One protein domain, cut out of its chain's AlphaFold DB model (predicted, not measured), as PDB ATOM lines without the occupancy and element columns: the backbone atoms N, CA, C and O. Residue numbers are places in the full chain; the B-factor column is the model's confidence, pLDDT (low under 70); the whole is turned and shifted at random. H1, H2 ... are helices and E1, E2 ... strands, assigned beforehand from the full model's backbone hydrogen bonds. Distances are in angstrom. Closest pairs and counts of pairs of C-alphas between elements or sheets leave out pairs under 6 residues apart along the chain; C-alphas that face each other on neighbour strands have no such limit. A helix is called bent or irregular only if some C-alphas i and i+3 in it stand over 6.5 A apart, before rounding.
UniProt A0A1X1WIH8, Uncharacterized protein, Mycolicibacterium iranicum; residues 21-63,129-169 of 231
ATOM      1  N   ARG A  21     324.199 280.395 246.225       64.88
ATOM      2  CA  ARG A  21     324.171 279.400 245.139       64.88
ATOM      3  C   ARG A  21     324.752 278.091 245.632       64.88
ATOM      4  O   ARG A  21     325.888 278.042 246.091       64.88
ATOM      5  N   THR A  22     323.977 277.028 245.495       71.19
ATOM      6  CA  THR A  22     324.410 275.675 245.838       71.19
ATOM      7  C   THR A  22     323.885 274.690 244.807       71.19
ATOM      8  O   THR A  22     322.946 274.983 244.061       71.19
ATOM      9  N   THR A  23     324.523 273.529 244.724       77.88
ATOM     10  CA  THR A  23     324.130 272.466 243.808       77.88
ATOM     11  C   THR A  23     323.877 271.175 244.566       77.88
ATOM     12  O   THR A  23     324.542 270.852 245.552       77.88
ATOM     13  N   ALA A  24     322.892 270.420 244.093       79.75
ATOM     14  CA  ALA A  24     322.586 269.095 244.600       79.75
ATOM     15  C   ALA A  24     322.557 268.104 243.440       79.75
ATOM     16  O   ALA A  24     321.942 268.358 242.406       79.75
ATOM     17  N   LEU A  25     323.234 266.971 243.614       83.38
ATOM     18  CA  LEU A  25     323.213 265.883 242.646       83.38
ATOM     19  C   LEU A  25     322.098 264.902 243.026       83.38
ATOM     20  O   LEU A  25     322.172 264.255 244.076       83.38
ATOM     21  N   VAL A  26     321.081 264.799 242.175       81.12
ATOM     22  CA  VAL A  26     319.884 263.967 242.363       81.12
ATOM     23  C   VAL A  26     319.793 262.879 241.288       81.12
ATOM     24  O   VAL A  26     320.560 262.860 240.319       81.12
ATOM     25  N   TRP A  27     318.874 261.935 241.476       84.31
ATOM     26  CA  TRP A  27     318.631 260.847 240.531       84.31
ATOM     27  C   TRP A  27     317.906 261.349 239.282       84.31
ATOM     28  O   TRP A  27     316.939 262.107 239.380       84.31
ATOM     29  N   GLY A  28     318.350 260.898 238.106       81.62
ATOM     30  CA  GLY A  28     317.730 261.239 236.823       81.62
ATOM     31  C   GLY A  28     316.213 261.011 236.761       81.62
ATOM     32  O   GLY A  28     315.503 261.940 236.371       81.62
ATOM     33  N   PRO A  29     315.701 259.839 237.184       80.00
ATOM     34  CA  PRO A  29     314.261 259.574 237.222       80.00
ATOM     35  C   PRO A  29     313.474 260.543 238.119       80.00
ATOM     36  O   PRO A  29     312.464 261.084 237.681       80.00
ATOM     37  N   VAL A  30     313.971 260.852 239.325       79.38
ATOM     38  CA  VAL A  30     313.355 261.848 240.231       79.38
ATOM     39  C   VAL A  30     313.308 263.229 239.589       79.38
ATOM     40  O   VAL A  30     312.280 263.902 239.627       79.38
ATOM     41  N   ALA A  31     314.398 263.648 238.943       82.62
ATOM     42  CA  ALA A  31     314.430 264.928 238.247       82.62
ATOM     43  C   ALA A  31     313.404 264.999 237.105       82.62
ATOM     44  O   ALA A  31     312.790 266.047 236.909       82.62
ATOM     45  N   ALA A  32     313.214 263.903 236.363       82.94
ATOM     46  CA  ALA A  32     312.221 263.814 235.296       82.94
ATOM     47  C   ALA A  32     310.787 263.861 235.843       82.94
ATOM     48  O   ALA A  32     309.976 264.623 235.322       82.94
ATOM     49  N   HIS A  33     310.506 263.126 236.923       80.31
ATOM     50  CA  HIS A  33     309.205 263.115 237.594       80.31
ATOM     51  C   HIS A  33     308.790 264.516 238.074       80.31
ATOM     52  O   HIS A  33     307.672 264.958 237.827       80.31
ATOM     53  N   TRP A  34     309.712 265.267 238.682       84.81
ATOM     54  CA  TRP A  34     309.434 266.615 239.192       84.81
ATOM     55  C   TRP A  34     309.484 267.733 238.147       84.81
ATOM     56  O   TRP A  34     309.216 268.886 238.474       84.81
ATOM     57  N   ARG A  35     309.818 267.433 236.887       83.62
ATOM     58  CA  ARG A  35     309.962 268.463 235.847       83.62
ATOM     59  C   ARG A  35     308.652 269.203 235.553       83.62
ATOM     60  O   ARG A  35     308.710 270.385 235.239       83.62
ATOM     61  N   GLY A  36     307.509 268.522 235.639       78.44
ATOM     62  CA  GLY A  36     306.196 269.077 235.283       78.44
ATOM     63  C   GLY A  36     305.484 269.869 236.386       78.44
ATOM     64  O   GLY A  36     304.392 270.366 236.140       78.44
ATOM     65  N   GLY A  37     306.055 269.957 237.592       76.12
ATOM     66  CA  GLY A  37     305.455 270.673 238.723       76.12
ATOM     67  C   GLY A  37     305.822 272.160 238.785       76.12
ATOM     68  O   GLY A  37     306.722 272.630 238.087       76.12
ATOM     69  N   GLU A  38     305.157 272.900 239.674       75.62
ATOM     70  CA  GLU A  38     305.490 274.298 239.973       75.62
ATOM     71  C   GLU A  38     306.942 274.428 240.476       75.62
ATOM     72  O   GLU A  38     307.392 273.677 241.342       75.62
ATOM     73  N   GLY A  39     307.714 275.348 239.885       76.19
ATOM     74  CA  GLY A  39     309.151 275.491 240.160       76.19
ATOM     75  C   GLY A  39     310.036 274.357 239.608       76.19
ATOM     76  O   GLY A  39     311.256 274.377 239.807       76.19
ATOM     77  N   GLY A  40     309.454 273.379 238.903       85.81
ATOM     78  CA  GLY A  40     310.136 272.233 238.304       85.81
ATOM     79  C   GLY A  40     310.964 271.417 239.302       85.81
ATOM     80  O   GLY A  40     310.722 271.403 240.510       85.81
ATOM     81  N   THR A  41     312.019 270.764 238.806       85.12
ATOM     82  CA  THR A  41     312.919 269.963 239.649       85.12
ATOM     83  C   THR A  41     313.555 270.786 240.777       85.12
ATOM     84  O   THR A  41     313.717 270.281 241.885       85.12
ATOM     85  N   ALA A  42     313.928 272.045 240.518       84.06
ATOM     86  CA  ALA A  42     314.571 272.898 241.518       84.06
ATOM     87  C   ALA A  42     313.617 273.268 242.664       84.06
ATOM     88  O   ALA A  42     314.015 273.200 243.827       84.06
ATOM     89  N   GLY A  43     312.358 273.583 242.345       84.50
ATOM     90  CA  GLY A  43     311.306 273.846 243.327       84.50
ATOM     91  C   GLY A  43     311.034 272.636 244.217       84.50
ATOM     92  O   GLY A  43     311.035 272.761 245.439       84.50
ATOM     93  N   ALA A  44     310.913 271.444 243.629       86.44
ATOM     94  CA  ALA A  44     310.690 270.217 244.394       86.44
ATOM     95  C   ALA A  44     311.874 269.857 245.313       86.44
ATOM     96  O   ALA A  44     311.677 269.479 246.470       86.44
ATOM     97  N   VAL A  45     313.116 270.030 244.839       86.38
ATOM     98  CA  VAL A  45     314.320 269.834 245.667       86.38
ATOM     99  C   VAL A  45     314.362 270.838 246.823       86.38
ATOM    100  O   VAL A  45     314.692 270.459 247.948       86.38
ATOM    101  N   LEU A  46     314.005 272.101 246.571       87.62
ATOM    102  CA  LEU A  46     313.929 273.129 247.607       87.62
ATOM    103  C   LEU A  46     312.854 272.804 248.652       87.62
ATOM    104  O   LEU A  46     313.141 272.837 249.845       87.62
ATOM    105  N   ALA A  47     311.652 272.423 248.222       88.69
ATOM    106  CA  ALA A  47     310.569 272.035 249.123       88.69
ATOM    107  C   ALA A  47     310.965 270.848 250.019       88.69
ATOM    108  O   ALA A  47     310.717 270.863 251.224       88.69
ATOM    109  N   ALA A  48     311.650 269.842 249.459       87.62
ATOM    110  CA  ALA A  48     312.151 268.705 250.227       87.62
ATOM    111  C   ALA A  48     313.176 269.122 251.295       87.62
ATOM    112  O   ALA A  48     313.119 268.623 252.420       87.62
ATOM    113  N   ALA A  49     314.094 270.029 250.952       87.50
ATOM    114  CA  ALA A  49     315.089 270.568 251.875       87.50
ATOM    115  C   ALA A  49     314.456 271.436 252.976       87.50
ATOM    116  O   ALA A  49     314.833 271.322 254.138       87.50
ATOM    117  N   LEU A  50     313.462 272.265 252.647       88.81
ATOM    118  CA  LEU A  50     312.731 273.071 253.633       88.81
ATOM    119  C   LEU A  50     312.008 272.194 254.656       88.81
ATOM    120  O   LEU A  50     312.224 272.350 255.851       88.81
ATOM    121  N   ALA A  51     311.270 271.184 254.193       87.00
ATOM    122  CA  ALA A  51     310.593 270.243 255.081       87.00
ATOM    123  C   ALA A  51     311.558 269.478 256.012       87.00
ATOM    124  O   ALA A  51     311.151 268.994 257.064       87.00
ATOM    125  N   ALA A  52     312.835 269.337 255.637       86.31
ATOM    126  CA  ALA A  52     313.847 268.749 256.509       86.31
ATOM    127  C   ALA A  52     314.273 269.694 257.640       86.31
ATOM    128  O   ALA A  52     314.575 269.205 258.723       86.31
ATOM    129  N   LEU A  53     314.294 271.012 257.416       86.31
ATOM    130  CA  LEU A  53     314.613 271.996 258.458       86.31
ATOM    131  C   LEU A  53     313.555 272.037 259.558       86.31
ATOM    132  O   LEU A  53     313.908 272.188 260.723       86.31
ATOM    133  N   ASP A  54     312.288 271.868 259.185       85.69
ATOM    134  CA  ASP A  54     311.166 271.865 260.128       85.69
ATOM    135  C   ASP A  54     311.042 270.539 260.897       85.69
ATOM    136  O   ASP A  54     310.300 270.434 261.875       85.69
ATOM    137  N   ALA A  55     311.763 269.501 260.467       82.00
ATOM    138  CA  ALA A  55     311.716 268.192 261.095       82.00
ATOM    139  C   ALA A  55     312.629 268.116 262.336       82.00
ATOM    140  O   ALA A  55     313.719 268.701 262.350       82.00
ATOM    141  N   PRO A  56     312.253 267.332 263.367       78.75
ATOM    142  CA  PRO A  56     313.123 267.067 264.509       78.75
ATOM    143  C   PRO A  56     314.509 266.572 264.073       78.75
ATOM    144  O   PRO A  56     314.636 265.684 263.232       78.75
ATOM    145  N   GLY A  57     315.565 267.164 264.636       78.50
ATOM    146  CA  GLY A  57     316.948 266.838 264.260       78.50
ATOM    147  C   GLY A  57     317.371 267.340 262.871       78.50
ATOM    148  O   GLY A  57     318.438 266.955 262.386       78.50
ATOM    149  N   PHE A  58     316.572 268.208 262.240       81.94
ATOM    150  CA  PHE A  58     316.806 268.789 260.915       81.94
ATOM    151  C   PHE A  58     316.929 267.748 259.793       81.94
ATOM    152  O   PHE A  58     317.704 267.912 258.844       81.94
ATOM    153  N   ARG A  59     316.209 266.629 259.920       78.38
ATOM    154  CA  ARG A  59     316.175 265.555 258.924       78.38
ATOM    155  C   ARG A  59     314.757 265.064 258.728       78.38
ATOM    156  O   ARG A  59     314.054 264.778 259.691       78.38
ATOM    157  N   ARG A  60     314.364 264.856 257.471       79.31
ATOM    158  CA  ARG A  60     313.091 264.193 257.189       79.31
ATOM    159  C   ARG A  60     313.126 262.742 257.694       79.31
ATOM    160  O   ARG A  60     314.068 262.012 257.340       79.31
ATOM    161  N   PRO A  61     312.123 262.320 258.487       73.75
ATOM    162  CA  PRO A  61     312.066 260.968 259.023       73.75
ATOM    163  C   PRO A  61     311.939 259.940 257.895       73.75
ATOM    164  O   PRO A  61     311.350 260.213 256.850       73.75
ATOM    165  N   ILE A  62     312.517 258.758 258.116       71.69
ATOM    166  CA  ILE A  62     312.318 257.584 257.260       71.69
ATOM    167  C   ILE A  62     311.159 256.801 257.861       71.69
ATOM    168  O   ILE A  62     311.194 256.556 259.072       71.69
ATOM    169  N   PRO A  63     310.172 256.375 257.064       75.25
ATOM    170  CA  PRO A  63     309.219 255.374 257.505       75.25
ATOM    171  C   PRO A  63     309.951 254.155 258.062       75.25
ATOM    172  O   PRO A  63     310.834 253.572 257.437       75.25
ATOM    173  N   ARG A 129     322.818 258.694 239.593       78.19
ATOM    174  CA  ARG A 129     322.897 259.963 240.321       78.19
ATOM    175  C   ARG A 129     323.776 260.915 239.509       78.19
ATOM    176  O   ARG A 129     324.956 261.055 239.813       78.19
ATOM    177  N   ASP A 130     323.220 261.484 238.446       80.88
ATOM    178  CA  ASP A 130     323.952 262.271 237.445       80.88
ATOM    179  C   ASP A 130     323.296 263.620 237.110       80.88
ATOM    180  O   ASP A 130     323.824 264.378 236.295       80.88
ATOM    181  N   ARG A 131     322.173 263.968 237.753       84.62
ATOM    182  CA  ARG A 131     321.495 265.247 237.517       84.62
ATOM    183  C   ARG A 131     321.869 266.275 238.562       84.62
ATOM    184  O   ARG A 131     321.523 266.142 239.731       84.62
ATOM    185  N   LEU A 132     322.574 267.309 238.116       84.69
ATOM    186  CA  LEU A 132     322.926 268.459 238.933       84.69
ATOM    187  C   LEU A 132     321.785 269.479 238.901       84.69
ATOM    188  O   LEU A 132     321.393 269.944 237.833       84.69
ATOM    189  N   VAL A 133     321.262 269.823 240.073       83.56
ATOM    190  CA  VAL A 133     320.208 270.825 240.255       83.56
ATOM    191  C   VAL A 133     320.812 272.038 240.945       83.56
ATOM    192  O   VAL A 133     321.468 271.903 241.977       83.56
ATOM    193  N   PHE A 134     320.587 273.218 240.373       81.12
ATOM    194  CA  PHE A 134     321.027 274.489 240.939       81.12
ATOM    195  C   PHE A 134     319.928 275.059 241.830       81.12
ATOM    196  O   PHE A 134     318.808 275.280 241.374       81.12
ATOM    197  N   LEU A 135     320.260 275.313 243.093       80.44
ATOM    198  CA  LEU A 135     319.366 275.942 244.053       80.44
ATOM    199  C   LEU A 135     319.827 277.376 244.286       80.44
ATOM    200  O   LEU A 135     320.989 277.628 244.626       80.44
ATOM    201  N   ARG A 136     318.899 278.309 244.090       78.88
ATOM    202  CA  ARG A 136     319.065 279.716 244.448       78.88
ATOM    203  C   ARG A 136     318.274 279.973 245.713       78.88
ATOM    204  O   ARG A 136     317.070 279.749 245.738       78.88
ATOM    205  N   LEU A 137     318.979 280.399 246.748       77.12
ATOM    206  CA  LEU A 137     318.441 280.576 248.088       77.12
ATOM    207  C   LEU A 137     318.793 281.978 248.564       77.12
ATOM    208  O   LEU A 137     319.848 282.517 248.206       77.12
ATOM    209  N   ASP A 138     317.944 282.553 249.410       81.00
ATOM    210  CA  ASP A 138     318.374 283.717 250.165       81.00
ATOM    211  C   ASP A 138     319.541 283.324 251.105       81.00
ATOM    212  O   ASP A 138     319.650 282.165 251.533       81.00
ATOM    213  N   PRO A 139     320.450 284.259 251.434       79.81
ATOM    214  CA  PRO A 139     321.646 283.936 252.210       79.81
ATOM    215  C   PRO A 139     321.368 283.376 253.608       79.81
ATOM    216  O   PRO A 139     322.169 282.585 254.112       79.81
ATOM    217  N   ARG A 140     320.249 283.760 254.240       82.88
ATOM    218  CA  ARG A 140     319.896 283.297 255.589       82.88
ATOM    219  C   ARG A 140     319.433 281.848 255.541       82.88
ATOM    220  O   ARG A 140     319.903 281.042 256.342       82.88
ATOM    221  N   LEU A 141     318.593 281.497 254.570       82.50
ATOM    222  CA  LEU A 141     318.165 280.119 254.355       82.50
ATOM    223  C   LEU A 141     319.336 279.210 253.977       82.50
ATOM    224  O   LEU A 141     319.467 278.109 254.512       82.50
ATOM    225  N   HIS A 142     320.229 279.685 253.106       85.62
ATOM    226  CA  HIS A 142     321.444 278.951 252.760       85.62
ATOM    227  C   HIS A 142     322.314 278.665 253.997       85.62
ATOM    228  O   HIS A 142     322.787 277.540 254.166       85.62
ATOM    229  N   ALA A 143     322.497 279.652 254.883       85.12
ATOM    230  CA  ALA A 143     323.232 279.473 256.133       85.12
ATOM    231  C   ALA A 143     322.548 278.463 257.071       85.12
ATOM    232  O   ALA A 143     323.212 277.540 257.536       85.12
ATOM    233  N   ALA A 144     321.229 278.568 257.266       86.19
ATOM    234  CA  ALA A 144     320.461 277.653 258.114       86.19
ATOM    235  C   ALA A 144     320.557 276.193 257.640       86.19
ATOM    236  O   ALA A 144     320.862 275.296 258.426       86.19
ATOM    237  N   MET A 145     320.385 275.949 256.337       87.62
ATOM    238  CA  MET A 145     320.534 274.617 255.737       87.62
ATOM    239  C   MET A 145     321.966 274.075 255.857       87.62
ATOM    240  O   MET A 145     322.171 272.891 256.128       87.62
ATOM    241  N   ARG A 146     322.979 274.933 255.687       88.56
ATOM    242  CA  ARG A 146     324.386 274.547 255.864       88.56
ATOM    243  C   ARG A 146     324.692 274.171 257.311       88.56
ATOM    244  O   ARG A 146     325.388 273.182 257.543       88.56
ATOM    245  N   ASP A 147     324.178 274.929 258.269       89.56
ATOM    246  CA  ASP A 147     324.395 274.670 259.689       89.56
ATOM    247  C   ASP A 147     323.669 273.394 260.136       89.56
ATOM    248  O   ASP A 147     324.274 272.563 260.814       89.56
ATOM    249  N   ALA A 148     322.441 273.167 259.659       86.62
ATOM    250  CA  ALA A 148     321.702 271.920 259.854       86.62
ATOM    251  C   ALA A 148     322.458 270.694 259.315       86.62
ATOM    252  O   ALA A 148     322.571 269.677 260.006       86.62
ATOM    253  N   ALA A 149     323.029 270.794 258.108       87.25
ATOM    254  CA  ALA A 149     323.859 269.737 257.535       87.25
ATOM    255  C   ALA A 149     325.107 269.471 258.400       87.25
ATOM    256  O   ALA A 149     325.421 268.314 258.693       87.25
ATOM    257  N   ARG A 150     325.776 270.531 258.877       88.25
ATOM    258  CA  ARG A 150     326.973 270.441 259.732       88.25
ATOM    259  C   ARG A 150     326.687 269.796 261.086       88.25
ATOM    260  O   ARG A 150     327.440 268.914 261.487       88.25
ATOM    261  N   LEU A 151     325.608 270.192 261.766       85.62
ATOM    262  CA  LEU A 151     325.173 269.593 263.042       85.62
ATOM    263  C   LEU A 151     324.935 268.082 262.920       85.62
ATOM    264  O   LEU A 151     325.060 267.339 263.886       85.62
ATOM    265  N   ASN A 152     324.640 267.634 261.705       78.56
ATOM    266  CA  ASN A 152     324.387 266.252 261.350       78.56
ATOM    267  C   ASN A 152     325.612 265.514 260.780       78.56
ATOM    268  O   ASN A 152     325.478 264.365 260.354       78.56
ATOM    269  N   GLY A 153     326.789 266.151 260.746       82.25
ATOM    270  CA  GLY A 153     328.018 265.573 260.195       82.25
ATOM    271  C   GLY A 153     327.962 265.337 258.682       82.25
ATOM    272  O   GLY A 153     328.613 264.425 258.175       82.25
ATOM    273  N   MET A 154     327.154 266.109 257.949       83.62
ATOM    274  CA  MET A 154     326.923 265.941 256.512       83.62
ATOM    275  C   MET A 154     327.365 267.171 255.718       83.62
ATOM    276  O   MET A 154     327.241 268.310 256.161       83.62
ATOM    277  N   GLY A 155     327.816 266.950 254.481       84.56
ATOM    278  CA  GLY A 155     327.922 268.030 253.500       84.56
ATOM    279  C   GLY A 155     326.537 268.488 253.028       84.56
ATOM    280  O   GLY A 155     325.615 267.676 252.935       84.56
ATOM    281  N   PHE A 156     326.402 269.764 252.657       84.62
ATOM    282  CA  PHE A 156     325.137 270.365 252.206       84.62
ATOM    283  C   PHE A 156     324.438 269.538 251.114       84.62
ATOM    284  O   PHE A 156     323.279 269.156 251.255       84.62
ATOM    285  N   GLY A 157     325.160 269.178 250.046       83.25
ATOM    286  CA  GLY A 157     324.598 268.374 248.957       83.25
ATOM    287  C   GLY A 157     324.178 266.964 249.392       83.25
ATOM    288  O   GLY A 157     323.230 266.410 248.842       83.25
ATOM    289  N   ALA A 158     324.836 266.387 250.406       82.00
ATOM    290  CA  ALA A 158     324.452 265.093 250.966       82.00
ATOM    291  C   ALA A 158     323.167 265.192 251.795       82.00
ATOM    292  O   ALA A 158     322.357 264.273 251.724       82.00
ATOM    293  N   TRP A 159     322.977 266.295 252.523       86.25
ATOM    294  CA  TRP A 159     321.765 266.593 253.285       86.25
ATOM    295  C   TRP A 159     320.566 266.914 252.377       86.25
ATOM    296  O   TRP A 159     319.486 266.361 252.571       86.25
ATOM    297  N   VAL A 160     320.754 267.704 251.312       86.31
ATOM    298  CA  VAL A 160     319.695 267.938 250.310       86.31
ATOM    299  C   VAL A 160     319.323 266.636 249.609       86.31
ATOM    300  O   VAL A 160     318.147 266.312 249.487       86.31
ATOM    301  N   ARG A 161     320.316 265.846 249.186       84.12
ATOM    302  CA  ARG A 161     320.078 264.523 248.594       84.12
ATOM    303  C   ARG A 161     319.335 263.602 249.558       84.12
ATOM    304  O   ARG A 161     318.446 262.882 249.121       84.12
ATOM    305  N   ASP A 162     319.704 263.604 250.837       82.62
ATOM    306  CA  ASP A 162     318.992 262.848 251.865       82.62
ATOM    307  C   ASP A 162     317.533 263.303 251.926       82.62
ATOM    308  O   ASP A 162     316.635 262.476 251.823       82.62
ATOM    309  N   SER A 163     317.283 264.608 251.990       85.25
ATOM    310  CA  SER A 163     315.940 265.197 252.038       85.25
ATOM    311  C   SER A 163     315.092 264.842 250.814       85.25
ATOM    312  O   SER A 163     313.935 264.455 250.967       85.25
ATOM    313  N   VAL A 164     315.684 264.888 249.616       83.75
ATOM    314  CA  VAL A 164     315.071 264.403 248.369       83.75
ATOM    315  C   VAL A 164     314.743 262.921 248.492       83.75
ATOM    316  O   VAL A 164     313.609 262.538 248.241       83.75
ATOM    317  N   ALA A 165     315.690 262.101 248.953       80.31
ATOM    318  CA  ALA A 165     315.460 260.679 249.162       80.31
ATOM    319  C   ALA A 165     314.358 260.399 250.196       80.31
ATOM    320  O   ALA A 165     313.622 259.448 250.019       80.31
ATOM    321  N   ALA A 166     314.179 261.214 251.238       79.06
ATOM    322  CA  ALA A 166     313.000 261.078 252.105       79.06
ATOM    323  C   ALA A 166     311.714 261.456 251.377       79.06
ATOM    324  O   ALA A 166     310.704 260.787 251.540       79.06
ATOM    325  N   ALA A 167     311.740 262.557 250.625       81.06
ATOM    326  CA  ALA A 167     310.560 263.087 249.957       81.06
ATOM    327  C   ALA A 167     309.998 262.124 248.907       81.06
ATOM    328  O   ALA A 167     308.785 262.057 248.747       81.06
ATOM    329  N   VAL A 168     310.882 261.406 248.211       76.69
ATOM    330  CA  VAL A 168     310.532 260.392 247.202       76.69
ATOM    331  C   VAL A 168     310.693 258.964 247.705       76.69
ATOM    332  O   VAL A 168     310.578 258.030 246.923       76.69
ATOM    333  N   GLU A 169     310.953 258.797 249.000       71.31
ATOM    334  CA  GLU A 169     310.993 257.489 249.653       71.31
ATOM    335  C   GLU A 169     312.061 256.516 249.111       71.31
ATOM    336  O   GLU A 169     311.872 255.308 249.011       71.31
TER     337      GLU A 169
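AT A GLANCE: This is residues 21 to 63 and 129 to 169 of the 231 residues of an uncharacterized protein of Mycolicibacterium iranicum (UniProt A0A1X1WIH8). Two crossed helices, H2 and H4, make the core, and an antiparallel two-stranded ribbon packs on them, E2 on H2 and E1 on H4. H1 and H3 lie toward opposite ends of H2. The printed part has 84 residues with four named helices and two named strands, in the order E1 H1 H2 E2 H3 H4, mixed in class, compact, radius of gyration of the C-alphas 11.8 A, spanning 32 by 31 by 22 A.

IN THESE COORDINATES: E1, residues 21 to 26, begins at C-alpha 21 (324.171, 279.400, 245.139). H1, residues 28 to 36, is irregular: C-alphas 33 and 36 are 7.1 A apart. H2 is residues 40 to 53, 20.6 A; E2 131 to 137, 18.9 A; H3 139 to 151, 18.3 A. H4, residues 156 to 167, ends at C-alpha 167 (310.560, 263.087, 249.957).

HOW THE PARTS SIT: H2 touches H4 about perpendicular, 84 degrees, closest C-alphas Ala 49 and Ser 163, 5.4 A. H1 and H2 touch only at the corner. N 24 and O 133 are 3.0 A apart, within hydrogen-bond range.

THE WHOLE: Residues 64 to 128 are not printed; C-alphas 63 and 129 are 22.4 A apart. Residue 21 has pLDDT under 70.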